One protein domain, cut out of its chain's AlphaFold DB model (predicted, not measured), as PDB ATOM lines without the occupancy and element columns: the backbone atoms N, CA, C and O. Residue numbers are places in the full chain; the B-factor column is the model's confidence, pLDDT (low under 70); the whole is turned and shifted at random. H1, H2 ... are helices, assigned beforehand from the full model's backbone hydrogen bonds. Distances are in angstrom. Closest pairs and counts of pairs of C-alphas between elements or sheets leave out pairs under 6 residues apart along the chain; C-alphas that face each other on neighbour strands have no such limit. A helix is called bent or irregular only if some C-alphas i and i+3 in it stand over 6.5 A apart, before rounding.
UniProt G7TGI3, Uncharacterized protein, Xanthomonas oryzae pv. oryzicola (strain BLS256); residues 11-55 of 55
ATOM      1  N   GLU A  11     180.714 165.084 144.370       89.56
ATOM      2  CA  GLU A  11     181.745 164.401 145.162       89.56
ATOM      3  C   GLU A  11     181.196 163.890 146.502       89.56
ATOM      4  O   GLU A  11     181.499 162.777 146.929       89.56
ATOM      5  N   LEU A  12     180.348 164.685 147.164       88.75
ATOM      6  CA  LEU A  12     179.704 164.277 148.412       88.75
ATOM      7  C   LEU A  12     178.564 163.293 148.149       88.75
ATOM      8  O   LEU A  12     178.355 162.384 148.953       88.75
ATOM      9  N   GLN A  13     177.856 163.435 147.026       87.50
ATOM     10  CA  GLN A  13     176.807 162.502 146.617       87.50
ATOM     11  C   GLN A  13     177.375 161.088 146.405       87.50
ATOM     12  O   GLN A  13     176.824 160.124 146.935       87.50
ATOM     13  N   GLN A  14     178.539 160.971 145.754       90.00
ATOM     14  CA  GLN A  14     179.244 159.697 145.545       90.00
ATOM     15  C   GLN A  14     179.649 158.999 146.852       90.00
ATOM     16  O   GLN A  14     179.724 157.774 146.899       90.00
ATOM     17  N   CYS A  15     179.883 159.759 147.924       87.38
ATOM     18  CA  CYS A  15     180.141 159.203 149.253       87.38
ATOM     19  C   CYS A  15     178.852 158.756 149.965       87.38
ATOM     20  O   CYS A  15     178.873 157.812 150.752       87.38
ATOM     21  N   VAL A  16     177.734 159.441 149.715       88.75
ATOM     22  CA  VAL A  16     176.441 159.200 150.376       88.75
ATOM     23  C   VAL A  16     175.709 158.006 149.762       88.75
ATOM     24  O   VAL A  16     175.155 157.190 150.500       88.75
ATOM     25  N   ASP A  17     175.709 157.882 148.435       88.44
ATOM     26  CA  ASP A  17     174.902 156.887 147.716       88.44
ATOM     27  C   ASP A  17     175.190 155.429 148.132       88.44
ATOM     28  O   ASP A  17     174.232 154.702 148.419       88.44
ATOM     29  N   PRO A  18     176.458 154.981 148.269       90.25
ATOM     30  CA  PRO A  18     176.753 153.622 148.727       90.25
ATOM     31  C   PRO A  18     176.243 153.361 150.148       90.25
ATOM     32  O   PRO A  18     175.731 152.286 150.444       90.25
ATOM     33  N   GLN A  19     176.327 154.368 151.018       90.00
ATOM     34  CA  GLN A  19     175.938 154.270 152.426       90.00
ATOM     35  C   GLN A  19     174.421 154.173 152.576       90.00
ATOM     36  O   GLN A  19     173.916 153.421 153.409       90.00
ATOM     37  N   VAL A  20     173.678 154.910 151.747       87.12
ATOM     38  CA  VAL A  20     172.216 154.809 151.667       87.12
ATOM     39  C   VAL A  20     171.792 153.414 151.206       87.12
ATOM     40  O   VAL A  20     170.863 152.853 151.789       87.12
ATOM     41  N   ALA A  21     172.488 152.846 150.216       86.62
ATOM     42  CA  ALA A  21     172.210 151.507 149.700       86.62
ATOM     43  C   ALA A  21     172.528 150.393 150.712       86.62
ATOM     44  O   ALA A  21     171.725 149.478 150.883       86.62
ATOM     45  N   GLU A  22     173.667 150.477 151.402       89.81
ATOM     46  CA  GLU A  22     174.136 149.448 152.340       89.81
ATOM     47  C   GLU A  22     173.363 149.453 153.668       89.81
ATOM     48  O   GLU A  22     172.990 148.400 154.185       89.81
ATOM     49  N   HIS A  23     173.079 150.637 154.214       85.56
ATOM     50  CA  HIS A  23     172.470 150.786 155.540       85.56
ATOM     51  C   HIS A  23     170.969 151.108 155.502       85.56
ATOM     52  O   HIS A  23     170.383 151.435 156.537       85.56
ATOM     53  N   ALA A  24     170.343 151.025 154.322       84.25
ATOM     54  CA  ALA A  24     168.922 151.299 154.099       84.25
ATOM     55  C   ALA A  24     168.463 152.657 154.671       84.25
ATOM     56  O   ALA A  24     167.362 152.787 155.221       84.25
ATOM     57  N   TYR A  25     169.312 153.687 154.567       85.00
ATOM     58  CA  TYR A  25     168.928 155.030 154.993       85.00
ATOM     59  C   TYR A  25     167.804 155.577 154.110       85.00
ATOM     60  O   TYR A  25     167.697 155.269 152.925       85.00
ATOM     61  N   VAL A  26     166.977 156.456 154.680       80.12
ATOM     62  CA  VAL A  26     166.000 157.207 153.882       80.12
ATOM     63  C   VAL A  26     166.759 158.048 152.843       80.12
ATOM     64  O   VAL A  26     167.667 158.791 153.243       80.12
ATOM     65  N   PRO A  27     166.392 157.972 151.548       75.06
ATOM     66  CA  PRO A  27     167.036 158.744 150.492       75.06
ATOM     67  C   PRO A  27     167.099 160.246 150.798       75.06
ATOM     68  O   PRO A  27     166.206 160.816 151.433       75.06
ATOM     69  N   GLY A  28     168.170 160.897 150.342       77.00
ATOM     70  CA  GLY A  28     168.447 162.303 150.629       77.00
ATOM     71  C   GLY A  28     169.226 162.484 151.935       77.00
ATOM     72  O   GLY A  28     170.350 162.015 152.071       77.00
ATOM     73  N   SER A  29     168.650 163.183 152.917       81.75
ATOM     74  CA  SER A  29     169.374 163.617 154.130       81.75
ATOM     75  C   SER A  29     169.556 162.540 155.214       81.75
ATOM     76  O   SER A  29     170.032 162.857 156.307       81.75
ATOM     77  N   GLY A  30     169.176 161.283 154.956       86.19
ATOM     78  CA  GLY A  30     169.221 160.200 155.945       86.19
ATOM     79  C   GLY A  30     170.630 159.926 156.471       86.19
ATOM     80  O   GLY A  30     170.856 159.994 157.681       86.19
ATOM     81  N   TYR A  31     171.581 159.701 155.562       88.81
ATOM     82  CA  TYR A  31     172.978 159.452 155.923       88.81
ATOM     83  C   TYR A  31     173.638 160.680 156.567       88.81
ATOM     84  O   TYR A  31     174.269 160.575 157.616       88.81
ATOM     85  N   VAL A  32     173.396 161.879 156.025       87.44
ATOM     86  CA  VAL A  32     173.912 163.141 156.591       87.44
ATOM     87  C   VAL A  32     173.437 163.343 158.034       87.44
ATOM     88  O   VAL A  32     174.207 163.754 158.901       87.44
ATOM     89  N   ARG A  33     172.180 163.001 158.337       88.19
ATOM     90  CA  ARG A  33     171.648 163.071 159.706       88.19
ATOM     91  C   ARG A  33     172.317 162.059 160.636       88.19
ATOM     92  O   ARG A  33     172.499 162.367 161.813       88.19
ATOM     93  N   ALA A  34     172.652 160.871 160.136       90.38
ATOM     94  CA  ALA A  34     173.402 159.882 160.903       90.38
ATOM     95  C   ALA A  34     174.806 160.411 161.238       90.38
ATOM     96  O   ALA A  34     175.168 160.429 162.412       90.38
ATOM     97  N   LEU A  35     175.518 160.971 160.255       91.94
ATOM     98  CA  LEU A  35     176.828 161.599 160.464       91.94
ATOM     99  C   LEU A  35     176.785 162.718 161.511       91.94
ATOM    100  O   LEU A  35     177.626 162.760 162.404       91.94
ATOM    101  N   MET A  36     175.782 163.597 161.456       92.12
ATOM    102  CA  MET A  36     175.630 164.672 162.445       92.12
ATOM    103  C   MET A  36     175.409 164.142 163.868       92.12
ATOM    104  O   MET A  36     175.897 164.742 164.826       92.12
ATOM    105  N   ARG A  37     174.680 163.028 164.023       93.69
ATOM    106  CA  ARG A  37     174.505 162.376 165.330       93.69
ATOM    107  C   ARG A  37     175.827 161.811 165.831       93.69
ATOM    108  O   ARG A  37     176.224 162.140 166.939       93.69
ATOM    109  N   THR A  38     176.544 161.074 164.987       95.38
ATOM    110  CA  THR A  38     177.863 160.530 165.330       95.38
ATOM    111  C   THR A  38     178.850 161.630 165.719       95.38
ATOM    112  O   THR A  38     179.518 161.505 166.740       95.38
ATOM    113  N   GLN A  39     178.905 162.738 164.971       97.06
ATOM    114  CA  GLN A  39     179.775 163.867 165.309       97.06
ATOM    115  C   GLN A  39     179.429 164.457 166.678       97.06
ATOM    116  O   GLN A  39     180.320 164.740 167.475       97.06
ATOM    117  N   ARG A  40     178.135 164.626 166.973       96.88
ATOM    118  CA  ARG A  40     177.687 165.110 168.281       96.88
ATOM    119  C   ARG A  40     178.112 164.166 169.407       96.88
ATOM    120  O   ARG A  40     178.571 164.646 170.440       96.88
ATOM    121  N   ASP A  41     177.958 162.862 169.209       97.75
ATOM    122  CA  ASP A  41     178.306 161.858 170.216       97.75
ATOM    123  C   ASP A  41     179.821 161.847 170.484       97.75
ATOM    124  O   ASP A  41     180.243 161.760 171.638       97.75
ATOM    125  N   ILE A  42     180.641 162.021 169.439       98.12
ATOM    126  CA  ILE A  42     182.101 162.166 169.553       98.12
ATOM    127  C   ILE A  42     182.466 163.406 170.375       98.12
ATOM    128  O   ILE A  42     183.264 163.302 171.308       98.12
ATOM    129  N   GLU A  43     181.878 164.565 170.070       98.12
ATOM    130  CA  GLU A  43     182.140 165.798 170.826       98.12
ATOM    131  C   GLU A  43     181.704 165.672 172.290       98.12
ATOM    132  O   GLU A  43     182.421 166.106 173.195       98.12
ATOM    133  N   GLN A  44     180.564 165.023 172.547       97.62
ATOM    134  CA  GLN A  44     180.096 164.768 173.907       97.62
ATOM    135  C   GLN A  44     181.066 163.859 174.672       97.62
ATOM    136  O   GLN A  44     181.437 164.174 175.804       97.62
ATOM    137  N   LEU A  45     181.499 162.756 174.058       97.94
ATOM    138  CA  LEU A  45     182.468 161.844 174.660       97.94
ATOM    139  C   LEU A  45     183.791 162.560 174.950       97.94
ATOM    140  O   LEU A  45     184.349 162.414 176.037       97.94
ATOM    141  N   ARG A  46     184.271 163.371 174.002       97.75
ATOM    142  CA  ARG A  46     185.486 164.171 174.167       97.75
ATOM    143  C   ARG A  46     185.383 165.114 175.364       97.75
ATOM    144  O   ARG A  46     186.346 165.211 176.120       97.75
ATOM    145  N   GLY A  47     184.238 165.771 175.553       97.38
ATOM    146  CA  GLY A  47     183.985 166.622 176.719       97.38
ATOM    147  C   GLY A  47     184.146 165.858 178.034       97.38
ATOM    148  O   GLY A  47     184.959 166.240 178.868       97.38
ATOM    149  N   VAL A  48     183.467 164.715 178.165       97.69
ATOM    150  CA  VAL A  48     183.526 163.884 179.383       97.69
ATOM    151  C   VAL A  48     184.948 163.392 179.678       97.69
ATOM    152  O   VAL A  48     185.368 163.373 180.833       97.69
ATOM    153  N   LEU A  49     185.710 163.010 178.649       97.81
ATOM    154  CA  LEU A  49     187.101 162.582 178.822       97.81
ATOM    155  C   LEU A  49     188.002 163.720 179.318       97.81
ATOM    156  O   LEU A  49     188.865 163.484 180.160       97.81
ATOM    157  N   LEU A  50     187.807 164.940 178.812       97.81
ATOM    158  CA  LEU A  50     188.565 166.108 179.263       97.81
ATOM    159  C   LEU A  50     188.195 166.504 180.694       97.81
ATOM    160  O   LEU A  50     189.090 166.799 181.479       97.81
ATOM    161  N   ASP A  51     186.912 166.464 181.049       97.25
ATOM    162  CA  ASP A  51     186.458 166.742 182.415       97.25
ATOM    163  C   ASP A  51     187.054 165.735 183.409       97.25
ATOM    164  O   ASP A  51     187.557 166.119 184.468       97.25
ATOM    165  N   GLY A  52     187.075 164.451 183.037       96.06
ATOM    166  CA  GLY A  52     187.699 163.396 183.835       96.06
ATOM    167  C   GLY A  52     189.221 163.530 183.943       96.06
ATOM    168  O   GLY A  52     189.772 163.264 185.003       96.06
ATOM    169  N   ALA A  53     189.906 163.968 182.884       95.81
ATOM    170  CA  ALA A  53     191.353 164.208 182.915       95.81
ATOM    171  C   ALA A  53     191.752 165.437 183.754       95.81
ATOM    172  O   ALA A  53     192.897 165.528 184.193       95.81
ATOM    173  N   ASN A  54     190.827 166.378 183.952       90.69
ATOM    174  CA  ASN A  54     191.030 167.603 184.729       90.69
ATOM    175  C   ASN A  54     190.539 167.497 186.189       90.69
ATOM    176  O   ASN A  54     190.554 168.509 186.894       90.69
ATOM    177  N   SER A  55     190.089 166.315 186.629       79.31
ATOM    178  CA  SER A  55     189.623 166.019 187.997       79.31
ATOM    179  C   SER A  55     190.684 165.274 188.801       79.31
ATOM    180  O   SER A  55     190.823 165.583 190.005       79.31
TER     181      SER A  55
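AT A GLANCE: This is residues 11 to 55 of the 55 residues of an uncharacterized protein of Xanthomonas oryzae pv. oryzicola (strain BLS256) (UniProt G7TGI3). A long helix, H2, has a shorter helix, H1, set across its first turns, and together they make a corner. The free part of H2 sticks out as an arm: residues 35 to 55 stand free, of which 35 to 53 belong to H2, and this arm makes most of the length. The printed part has 45 residues, with two named helices in the order H1, H2 and no named strand; the class is all helix. The whole is extended, with a radius of gyration of the C-alphas of 14.9 A and spans of 44 by 20 by 15 A.

IN THESE COORDINATES: Find C-alpha 11 at (181.745, 164.401, 145.162); from there H1 takes residues 11 to 23, 19.5 A from first to last C-alpha. H1 is only just irregular: C-alphas 15 and 18 are 6.6 A apart, and its line is a rough one. Next look at C-alpha 30, at (169.221, 160.200, 155.945), where H2 begins; it takes residues 30 to 53, 35.1 A long, and ends at C-alpha 53, at (191.353, 164.208, 182.915).

HOW THE PARTS SIT: Look at residues 16 to 20 of H1 and residues 30 to 32 of H2: with these parts alone the two helices touch. Their closest C-alphas are those of Val 20 and Tyr 31, 6.3 A apart. Their lines are about perpendicular, at 90 degrees. In H2 every O i to N i+4 pair is within hydrogen-bond range; in H1 6 of 9 are.

THE WHOLE: The two C-alphas farthest apart are those of Ala 21 and Ser 55, 44.5 A. The link from H1 to H2, six residues, is short, and the printed part has no cut. Ser 55 is the chain's last residue. The mean pLDDT of the printed part is 90.6, and no printed residue is under 70.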